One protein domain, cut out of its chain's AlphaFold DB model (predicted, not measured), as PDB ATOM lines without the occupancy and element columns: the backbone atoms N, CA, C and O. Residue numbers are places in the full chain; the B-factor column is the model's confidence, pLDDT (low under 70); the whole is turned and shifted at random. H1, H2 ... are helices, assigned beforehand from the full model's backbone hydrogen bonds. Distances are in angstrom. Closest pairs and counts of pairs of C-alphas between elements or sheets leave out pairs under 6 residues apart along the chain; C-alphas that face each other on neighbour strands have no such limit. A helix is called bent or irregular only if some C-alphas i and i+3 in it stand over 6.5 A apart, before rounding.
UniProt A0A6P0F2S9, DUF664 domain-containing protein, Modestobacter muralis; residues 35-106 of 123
ATOM      1  N   SER A  35      30.754  -5.393  39.655       95.25
ATOM      2  CA  SER A  35      30.332  -5.004  38.313       95.25
ATOM      3  C   SER A  35      30.558  -6.146  37.307       95.25
ATOM      4  O   SER A  35      31.035  -7.227  37.656       95.25
ATOM      5  N   GLY A  36      30.253  -5.903  36.025       90.38
ATOM      6  CA  GLY A  36      30.609  -6.828  34.939       90.38
ATOM      7  C   GLY A  36      32.123  -7.050  34.783       90.38
ATOM      8  O   GLY A  36      32.531  -8.055  34.205       90.38
ATOM      9  N   ALA A  37      32.943  -6.140  35.319       91.75
ATOM     10  CA  ALA A  37      34.362  -6.345  35.581       91.75
ATOM     11  C   ALA A  37      34.515  -6.709  37.066       91.75
ATOM     12  O   ALA A  37      34.332  -5.858  37.938       91.75
ATOM     13  N   SER A  38      34.791  -7.982  37.367       85.31
ATOM     14  CA  SER A  38      34.742  -8.520  38.736       85.31
ATOM     15  C   SER A  38      35.691  -7.848  39.733       85.31
ATOM     16  O   SER A  38      35.549  -8.010  40.942       85.31
ATOM     17  N   GLU A  39      36.657  -7.091  39.232       94.38
ATOM     18  CA  GLU A  39      37.672  -6.375  39.990       94.38
ATOM     19  C   GLU A  39      37.112  -5.081  40.588       94.38
ATOM     20  O   GLU A  39      37.692  -4.542  41.529       94.38
ATOM     21  N   TRP A  40      36.022  -4.557  40.019       96.94
ATOM     22  CA  TRP A  40      35.416  -3.281  40.384       96.94
ATOM     23  C   TRP A  40      33.984  -3.504  40.844       96.94
ATOM     24  O   TRP A  40      33.222  -4.236  40.210       96.94
ATOM     25  N   ARG A  41      33.585  -2.835  41.925       97.69
ATOM     26  CA  ARG A  41      32.175  -2.763  42.320       97.69
ATOM     27  C   ARG A  41      31.443  -1.770  41.428       97.69
ATOM     28  O   ARG A  41      32.067  -0.942  40.762       97.69
ATOM     29  N   ILE A  42      30.114  -1.810  41.445       98.06
ATOM     30  CA  ILE A  42      29.300  -0.855  40.685       98.06
ATOM     31  C   ILE A  42      29.656   0.590  41.072       98.06
ATOM     32  O   ILE A  42      29.914   1.405  40.189       98.06
ATOM     33  N   CYS A  43      29.783   0.903  42.364       98.19
ATOM     34  CA  CYS A  43      30.169   2.243  42.813       98.19
ATOM     35  C   CYS A  43      31.562   2.684  42.328       98.19
ATOM     36  O   CYS A  43      31.749   3.858  42.019       98.19
ATOM     37  N   ASP A  44      32.517   1.757  42.179       98.12
ATOM     38  CA  ASP A  44      33.861   2.069  41.677       98.12
ATOM     39  C   ASP A  44      33.809   2.470  40.190       98.12
ATOM     40  O   ASP A  44      34.461   3.431  39.775       98.12
ATOM     41  N   VAL A  45      32.965   1.795  39.396       97.88
ATOM     42  CA  VAL A  45      32.694   2.169  37.996       97.88
ATOM     43  C   VAL A  45      32.057   3.557  37.925       97.88
ATOM     44  O   VAL A  45      32.507   4.398  37.146       97.88
ATOM     45  N   LEU A  46      31.038   3.824  38.746       98.25
ATOM     46  CA  LEU A  46      30.350   5.120  38.765       98.25
ATOM     47  C   LEU A  46      31.292   6.252  39.187       98.25
ATOM     48  O   LEU A  46      31.318   7.303  38.548       98.25
ATOM     49  N   SER A  47      32.137   6.009  40.191       98.44
ATOM     50  CA  SER A  47      33.184   6.938  40.621       98.44
ATOM     51  C   SER A  47      34.182   7.245  39.499       98.44
ATOM     52  O   SER A  47      34.527   8.405  39.242       98.44
ATOM     53  N   HIS A  48      34.608   6.218  38.758       97.75
ATOM     54  CA  HIS A  48      35.506   6.385  37.618       97.75
ATOM     55  C   HIS A  48      34.874   7.227  36.499       97.75
ATOM     56  O   HIS A  48      35.496   8.166  35.998       97.75
ATOM     57  N   LEU A  49      33.624   6.934  36.135       97.50
ATOM     58  CA  LEU A  49      32.906   7.674  35.098       97.50
ATOM     59  C   LEU A  49      32.628   9.121  35.518       97.50
ATOM     60  O   LEU A  49      32.848  10.044  34.736       97.50
ATOM     61  N   GLY A  50      32.177   9.334  36.752       98.12
ATOM     62  CA  GLY A  50      31.831  10.655  37.255       98.12
ATOM     63  C   GLY A  50      33.047  11.576  37.404       98.12
ATOM     64  O   GLY A  50      33.027  12.713  36.924       98.12
ATOM     65  N   SER A  51      34.153  11.069  37.961       98.31
ATOM     66  CA  SER A  51      35.417  11.820  38.028       98.31
ATOM     67  C   SER A  51      35.982  12.129  36.639       98.31
ATOM     68  O   SER A  51      36.489  13.229  36.399       98.31
ATOM     69  N   GLY A  52      35.837  11.197  35.692       97.25
ATOM     70  CA  GLY A  52      36.144  11.418  34.282       97.25
ATOM     71  C   GLY A  52      35.331  12.568  33.684       97.25
ATOM     72  O   GLY A  52      35.902  13.426  33.002       97.25
ATOM     73  N   SER A  53      34.032  12.635  33.988       96.75
ATOM     74  CA  SER A  53      33.149  13.703  33.509       96.75
ATOM     75  C   SER A  53      33.593  15.086  33.981       96.75
ATOM     76  O   SER A  53      33.696  16.018  33.183       96.75
ATOM     77  N   GLU A  54      33.947  15.215  35.256       95.88
ATOM     78  CA  GLU A  54      34.465  16.463  35.818       95.88
ATOM     79  C   GLU A  54      35.809  16.879  35.210       95.88
ATOM     80  O   GLU A  54      36.013  18.039  34.838       95.88
ATOM     81  N   ILE A  55      36.730  15.925  35.071       96.12
ATOM     82  CA  ILE A  55      38.041  16.161  34.463       96.12
ATOM     83  C   ILE A  55      37.874  16.665  33.029       96.12
ATOM     84  O   ILE A  55      38.577  17.608  32.643       96.12
ATOM     85  N   MET A  56      36.952  16.063  32.271       93.00
ATOM     86  CA  MET A  56      36.720  16.355  30.857       93.00
ATOM     87  C   MET A  56      35.928  17.642  30.620       93.00
ATOM     88  O   MET A  56      36.097  18.295  29.587       93.00
ATOM     89  N   LEU A  57      35.129  18.069  31.598       92.62
ATOM     90  CA  LEU A  57      34.414  19.338  31.534       92.62
ATOM     91  C   LEU A  57      35.373  20.531  31.407       92.62
ATOM     92  O   LEU A  57      35.084  21.465  30.665       92.62
ATOM     93  N   ARG A  58      36.539  20.500  32.071       92.25
ATOM     94  CA  ARG A  58      37.511  21.615  32.061       92.25
ATOM     95  C   ARG A  58      37.949  22.036  30.646       92.25
ATOM     96  O   ARG A  58      37.760  23.207  30.306       92.25
ATOM     97  N   PRO A  59      38.517  21.152  29.799       90.50
ATOM     98  CA  PRO A  59      38.890  21.528  28.437       90.50
ATOM     99  C   PRO A  59      37.680  21.855  27.553       90.50
ATOM    100  O   PRO A  59      37.784  22.743  26.706       90.50
ATOM    101  N   LEU A  60      36.535  21.191  27.751       89.00
ATOM    102  CA  LEU A  60      35.329  21.450  26.961       89.00
ATOM    103  C   LEU A  60      34.755  22.846  27.238       89.00
ATOM    104  O   LEU A  60      34.484  23.600  26.304       89.00
ATOM    105  N   ALA A  61      34.632  23.216  28.512       89.06
ATOM    106  CA  ALA A  61      34.172  24.532  28.937       89.06
ATOM    107  C   ALA A  61      35.134  25.638  28.478       89.06
ATOM    108  O   ALA A  61      34.693  26.670  27.969       89.06
ATOM    109  N   ALA A  62      36.449  25.408  28.577       89.44
ATOM    110  CA  ALA A  62      37.448  26.353  28.088       89.44
ATOM    111  C   ALA A  62      37.322  26.588  26.574       89.44
ATOM    112  O   ALA A  62      37.309  27.738  26.129       89.44
ATOM    113  N   ALA A  63      37.156  25.514  25.792       87.44
ATOM    114  CA  ALA A  63      36.947  25.593  24.349       87.44
ATOM    115  C   ALA A  63      35.638  26.315  23.986       87.44
ATOM    116  O   ALA A  63      35.639  27.153  23.083       87.44
ATOM    117  N   ALA A  64      34.544  26.043  24.705       83.69
ATOM    118  CA  ALA A  64      33.260  26.716  24.509       83.69
ATOM    119  C   ALA A  64      33.343  28.225  24.807       83.69
ATOM    120  O   ALA A  64      32.759  29.035  24.088       83.69
ATOM    121  N   ALA A  65      34.120  28.606  25.824       86.19
ATOM    122  CA  ALA A  65      34.370  29.998  26.190       86.19
ATOM    123  C   ALA A  65      35.444  30.692  25.327       86.19
ATOM    124  O   ALA A  65      35.640  31.899  25.454       86.19
ATOM    125  N   GLY A  66      36.164  29.960  24.466       87.31
ATOM    126  CA  GLY A  66      37.288  30.503  23.694       87.31
ATOM    127  C   GLY A  66      38.491  30.905  24.557       87.31
ATOM    128  O   GLY A  66      39.216  31.837  24.213       87.31
ATOM    129  N   THR A  67      38.693  30.225  25.687       88.12
ATOM    130  CA  THR A  67      39.759  30.501  26.664       88.12
ATOM    131  C   THR A  67      40.803  29.381  26.687       88.12
ATOM    132  O   THR A  67      40.602  28.305  26.121       88.12
ATOM    133  N   GLY A  68      41.951  29.632  27.320       87.06
ATOM    134  CA  GLY A  68      42.952  28.589  27.554       87.06
ATOM    135  C   GLY A  68      42.443  27.546  28.549       87.06
ATOM    136  O   GLY A  68      41.774  27.900  29.517       87.06
ATOM    137  N   VAL A  69      42.773  26.271  28.325       87.44
ATOM    138  CA  VAL A  69      42.419  25.187  29.253       87.44
ATOM    139  C   VAL A  69      43.103  25.451  30.597       87.44
ATOM    140  O   VAL A  69      44.336  25.520  30.629       87.44
ATOM    141  N   PRO A  70      42.346  25.605  31.698       81.75
ATOM    142  CA  PRO A  70      42.940  25.740  33.016       81.75
ATOM    143  C   PRO A  70      43.810  24.522  33.320       81.75
ATOM    144  O   PRO A  70      43.408  23.384  33.064       81.75
ATOM    145  N   GLY A  71      44.991  24.752  33.895       81.38
ATOM    146  CA  GLY A  71      45.722  23.670  34.542       81.38
ATOM    147  C   GLY A  71      44.862  23.069  35.652       81.38
ATOM    148  O   GLY A  71      44.041  23.757  36.262       81.38
ATOM    149  N   GLY A  72      45.038  21.786  35.927       82.19
ATOM    150  CA  GLY A  72      44.349  21.167  37.042       82.19
ATOM    151  C   GLY A  72      44.949  19.824  37.394       82.19
ATOM    152  O   GLY A  72      45.515  19.139  36.545       82.19
ATOM    153  N   ASP A  73      44.819  19.475  38.666       92.69
ATOM    154  CA  ASP A  73      45.342  18.235  39.208       92.69
ATOM    155  C   ASP A  73      44.267  17.149  39.145       92.69
ATOM    156  O   ASP A  73      43.247  17.221  39.831       92.69
ATOM    157  N   ASN A  74      44.474  16.162  38.274       94.81
ATOM    158  CA  ASN A  74      43.570  15.017  38.164       94.81
ATOM    159  C   ASN A  74      43.619  14.151  39.423       94.81
ATOM    160  O   ASN A  74      42.598  13.573  39.783       94.81
ATOM    161  N   GLN A  75      44.772  14.091  40.097       96.69
ATOM    162  CA  GLN A  75      44.936  13.283  41.295       96.69
ATOM    163  C   GLN A  75      44.043  13.807  42.415       96.69
ATOM    164  O   GLN A  75      43.294  13.035  42.995       96.69
ATOM    165  N   ALA A  76      44.014  15.125  42.628       97.12
ATOM    166  CA  ALA A  76      43.119  15.744  43.604       97.12
ATOM    167  C   ALA A  76      41.627  15.464  43.327       97.12
ATOM    168  O   ALA A  76      40.842  15.311  44.266       97.12
ATOM    169  N   VAL A  77      41.220  15.381  42.052       97.94
ATOM    170  CA  VAL A  77      39.849  14.979  41.692       97.94
ATOM    171  C   VAL A  77      39.627  13.521  42.082       97.94
ATOM    172  O   VAL A  77      38.707  13.236  42.844       97.94
ATOM    173  N   TRP A  78      40.480  12.603  41.629       98.06
ATOM    174  CA  TRP A  78      40.340  11.185  41.962       98.06
ATOM    175  C   TRP A  78      40.365  10.924  43.465       98.06
ATOM    176  O   TRP A  78      39.535  10.163  43.946       98.06
ATOM    177  N   ASP A  79      41.234  11.587  44.221       98.19
ATOM    178  CA  ASP A  79      41.313  11.443  45.676       98.19
ATOM    179  C   ASP A  79      39.993  11.839  46.351       98.19
ATOM    180  O   ASP A  79      39.503  11.121  47.224       98.19
ATOM    181  N   ARG A  80      39.359  12.936  45.907       98.19
ATOM    182  CA  ARG A  80      38.042  13.347  46.414       98.19
ATOM    183  C   ARG A  80      36.959  12.320  46.084       98.19
ATOM    184  O   ARG A  80      36.151  12.005  46.951       98.19
ATOM    185  N   TRP A  81      36.940  11.804  44.860       98.62
ATOM    186  CA  TRP A  81      35.965  10.798  44.421       98.62
ATOM    187  C   TRP A  81      36.167   9.436  45.106       98.62
ATOM    188  O   TRP A  81      35.201   8.773  45.482       98.62
ATOM    189  N   ASN A  82      37.415   9.040  45.353       97.12
ATOM    190  CA  ASN A  82      37.763   7.826  46.095       97.12
ATOM    191  C   ASN A  82      37.371   7.908  47.578       97.12
ATOM    192  O   ASN A  82      37.153   6.876  48.205       97.12
ATOM    193  N   ALA A  83      37.281   9.118  48.140       98.19
ATOM    194  CA  ALA A  83      36.869   9.346  49.524       98.19
ATOM    195  C   ALA A  83      35.340   9.383  49.725       98.19
ATOM    196  O   ALA A  83      34.884   9.348  50.868       98.19
ATOM    197  N   MET A  84      34.554   9.469  48.649       98.56
ATOM    198  CA  MET A  84      33.090   9.480  48.710       98.56
ATOM    199  C   MET A  84      32.521   8.118  49.112       98.56
ATOM    200  O   MET A  84      33.075   7.061  48.800       98.56
ATOM    201  N   THR A  85      31.356   8.138  49.752       98.56
ATOM    202  CA  THR A  85      30.548   6.932  49.958       98.56
ATOM    203  C   THR A  85      30.026   6.384  48.619       98.56
ATOM    204  O   THR A  85      29.885   7.141  47.658       98.56
ATOM    205  N   PRO A  86      29.662   5.088  48.527       98.44
ATOM    206  CA  PRO A  86      29.116   4.506  47.296       98.44
ATOM    207  C   PRO A  86      27.916   5.270  46.721       98.44
ATOM    208  O   PRO A  86      27.818   5.462  45.509       98.44
ATOM    209  N   ARG A  87      27.020   5.748  47.593       98.19
ATOM    210  CA  ARG A  87      25.845   6.532  47.194       98.19
ATOM    211  C   ARG A  87      26.232   7.915  46.671       98.19
ATOM    212  O   ARG A  87      25.683   8.352  45.666       98.19
ATOM    213  N   GLU A  88      27.197   8.577  47.308       98.56
ATOM    214  CA  GLU A  88      27.735   9.857  46.827       98.56
ATOM    215  C   GLU A  88      28.469   9.704  45.490       98.56
ATOM    216  O   GLU A  88      28.346  10.576  44.640       98.56
ATOM    217  N   GLN A  89      29.176   8.593  45.258       98.62
ATOM    218  CA  GLN A  89      29.801   8.301  43.961       98.62
ATOM    219  C   GLN A  89      28.753   8.129  42.857       98.62
ATOM    220  O   GLN A  89      28.908   8.673  41.763       98.62
ATOM    221  N   ALA A  90      27.674   7.398  43.149       98.50
ATOM    222  CA  ALA A  90      26.572   7.200  42.216       98.50
ATOM    223  C   ALA A  90      25.876   8.524  41.871       98.50
ATOM    224  O   ALA A  90      25.749   8.859  40.694       98.50
ATOM    225  N   GLN A  91      25.504   9.315  42.883       98.38
ATOM    226  CA  GLN A  91      24.885  10.624  42.663       98.38
ATOM    227  C   GLN A  91      25.844  11.596  41.966       98.38
ATOM    228  O   GLN A  91      25.453  12.310  41.048       98.38
ATOM    229  N   GLY A  92      27.123  11.571  42.342       98.19
ATOM    230  CA  GLY A  92      28.154  12.376  41.707       98.19
ATOM    231  C   GLY A  92      28.243  12.107  40.208       98.19
ATOM    232  O   GLY A  92      28.390  13.053  39.434       98.19
ATOM    233  N   TYR A  93      28.148  10.841  39.770       98.38
ATOM    234  CA  TYR A  93      28.108  10.518  38.340       98.38
ATOM    235  C   TYR A  93      26.931  11.204  37.643       98.38
ATOM    236  O   TYR A  93      27.146  11.818  36.600       98.38
ATOM    237  N   VAL A  94      25.728  11.140  38.223       98.25
ATOM    238  CA  VAL A  94      24.529  11.781  37.661       98.25
ATOM    239  C   VAL A  94      24.756  13.286  37.522       98.25
ATOM    240  O   VAL A  94      24.578  13.848  36.440       98.25
ATOM    241  N   ASP A  95      25.230  13.937  38.583       98.06
ATOM    242  CA  ASP A  95      25.391  15.391  38.624       98.06
ATOM    243  C   ASP A  95      26.462  15.876  37.628       98.06
ATOM    244  O   ASP A  95      26.220  16.753  36.793       98.06
ATOM    245  N   HIS A  96      27.660  15.287  37.680       97.75
ATOM    246  CA  HIS A  96      28.784  15.694  36.834       97.75
ATOM    247  C   HIS A  96      28.639  15.211  35.384       97.75
ATOM    248  O   HIS A  96      29.062  15.911  34.460       97.75
ATOM    249  N   GLY A  97      28.035  14.039  35.176       96.06
ATOM    250  CA  GLY A  97      27.686  13.507  33.861       96.06
ATOM    251  C   GLY A  97      26.690  14.408  33.142       96.06
ATOM    252  O   GLY A  97      26.959  14.816  32.010       96.06
ATOM    253  N   THR A  98      25.622  14.824  33.834       95.81
ATOM    254  CA  THR A  98      24.607  15.742  33.295       95.81
ATOM    255  C   THR A  98      25.252  17.044  32.831       95.81
ATOM    256  O   THR A  98      25.054  17.476  31.695       95.81
ATOM    257  N   VAL A  99      26.100  17.653  33.667       94.88
ATOM    258  CA  VAL A  99      26.793  18.896  33.297       94.88
ATOM    259  C   VAL A  99      27.642  18.696  32.038       94.88
ATOM    260  O   VAL A  99      27.606  19.535  31.135       94.88
ATOM    261  N   LEU A 100      28.386  17.590  31.937       93.38
ATOM    262  CA  LEU A 100      29.224  17.320  30.771       93.38
ATOM    263  C   LEU A 100      28.400  17.186  29.482       93.38
ATOM    264  O   LEU A 100      28.758  17.798  28.472       93.38
ATOM    265  N   VAL A 101      27.312  16.408  29.497       92.38
ATOM    266  CA  VAL A 101      26.506  16.142  28.290       92.38
ATOM    267  C   VAL A 101      25.629  17.328  27.872       92.38
ATOM    268  O   VAL A 101      25.272  17.447  26.694       92.38
ATOM    269  N   GLU A 102      25.347  18.253  28.791       90.12
ATOM    270  CA  GLU A 102      24.628  19.506  28.521       90.12
ATOM    271  C   GLU A 102      25.541  20.655  28.068       90.12
ATOM    272  O   GLU A 102      25.103  21.557  27.354       90.12
ATOM    273  N   THR A 103      26.839  20.598  28.377       85.62
ATOM    274  CA  THR A 103      27.820  21.622  27.975       85.62
ATOM    275  C   THR A 103      28.007  21.848  26.449       85.62
ATOM    276  O   THR A 103      28.463  22.936  26.085       85.62
ATOM    277  N   PRO A 104      27.699  20.940  25.491       68.44
ATOM    278  CA  PRO A 104      28.101  21.163  24.100       68.44
ATOM    279  C   PRO A 104      27.470  22.387  23.396       68.44
ATOM    280  O   PRO A 104      26.313  22.370  22.978       68.44
ATOM    281  N   ARG A 105      28.321  23.379  23.078       61.00
ATOM    282  CA  ARG A 105      28.347  24.077  21.777       61.00
ATOM    283  C   ARG A 105      29.791  24.170  21.289       61.00
ATOM    284  O   ARG A 105      30.603  24.864  21.889       61.00
ATOM    285  N   VAL A 106      30.103  23.501  20.180       54.03
ATOM    286  CA  VAL A 106      31.415  23.597  19.521       54.03
ATOM    287  C   VAL A 106      31.381  24.793  18.558       54.03
ATOM    288  O   VAL A 106      30.595  24.769  17.608       54.03
TER     289      VAL A 106
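This is residues 35 to 106 of the 123 residues of the protein "DUF664 domain-containing protein" of Modestobacter muralis (UniProt A0A6P0F2S9). One long helix, H1, makes the length of an elongated all-helix domain, and the two later helices, H2 and H3, pack on it. After H1 the chain folds back, so that short H2 runs the opposite way and packs on residues 47 to 55 of H1, while H3 lies along another side of H1 and runs the same way as H1. The printed part has 72 residues, with three named helices in the order H1, H2, H3 and no named strand. It is only just compact, close to loose, with a radius of gyration of the C-alphas of 13.3 A and spans of 41 by 23 by 20 A.

H1, residues 42 to 65, touches H2, residues 74 to 82, with its residues 47 to 55 alone. Their closest C-alphas, those of Ser 47 and Trp 81, are 6.1 A apart. The two form a helical hairpin, running opposite ways at a tilt of 36 degrees, only just steep. H3, residues 86 to 102, touches H1 at a shallow tilt of 28 degrees, the same way; the closest C-alphas, those of Gly 50 and Tyr 93, are 3.9 A apart. H2 and H3 are close but not clearly touching, with the C-alphas of Trp 81 and Gln 89 closest at 6.7 A. In H2 and H3 every O i to N i+4 pair is within hydrogen-bond range; in H1, 18 of 20 are.

H1 begins at C-alpha 42 (29.300, -0.855, 40.685) and measures 34.5 A from first to last C-alpha. It has a kink of 29 degrees near residue 59. It is neither bent nor irregular, but only just: C-alphas 56 and 59 are 6.1 A apart. H2 measures 12.2 A. H3 measures 24.4 A and ends at C-alpha 102 (24.628, 19.506, 28.521).

The two C-alphas farthest apart, those of Ser 38 and Gly 66, are 41.9 A apart. The printed part has no cut. The link from H1 to H2 is short, with 8 residues, and the link from H2 to H3 is tight, with 3. The mean pLDDT of the printed part is 92.8; residues 104 to 106 are under 70.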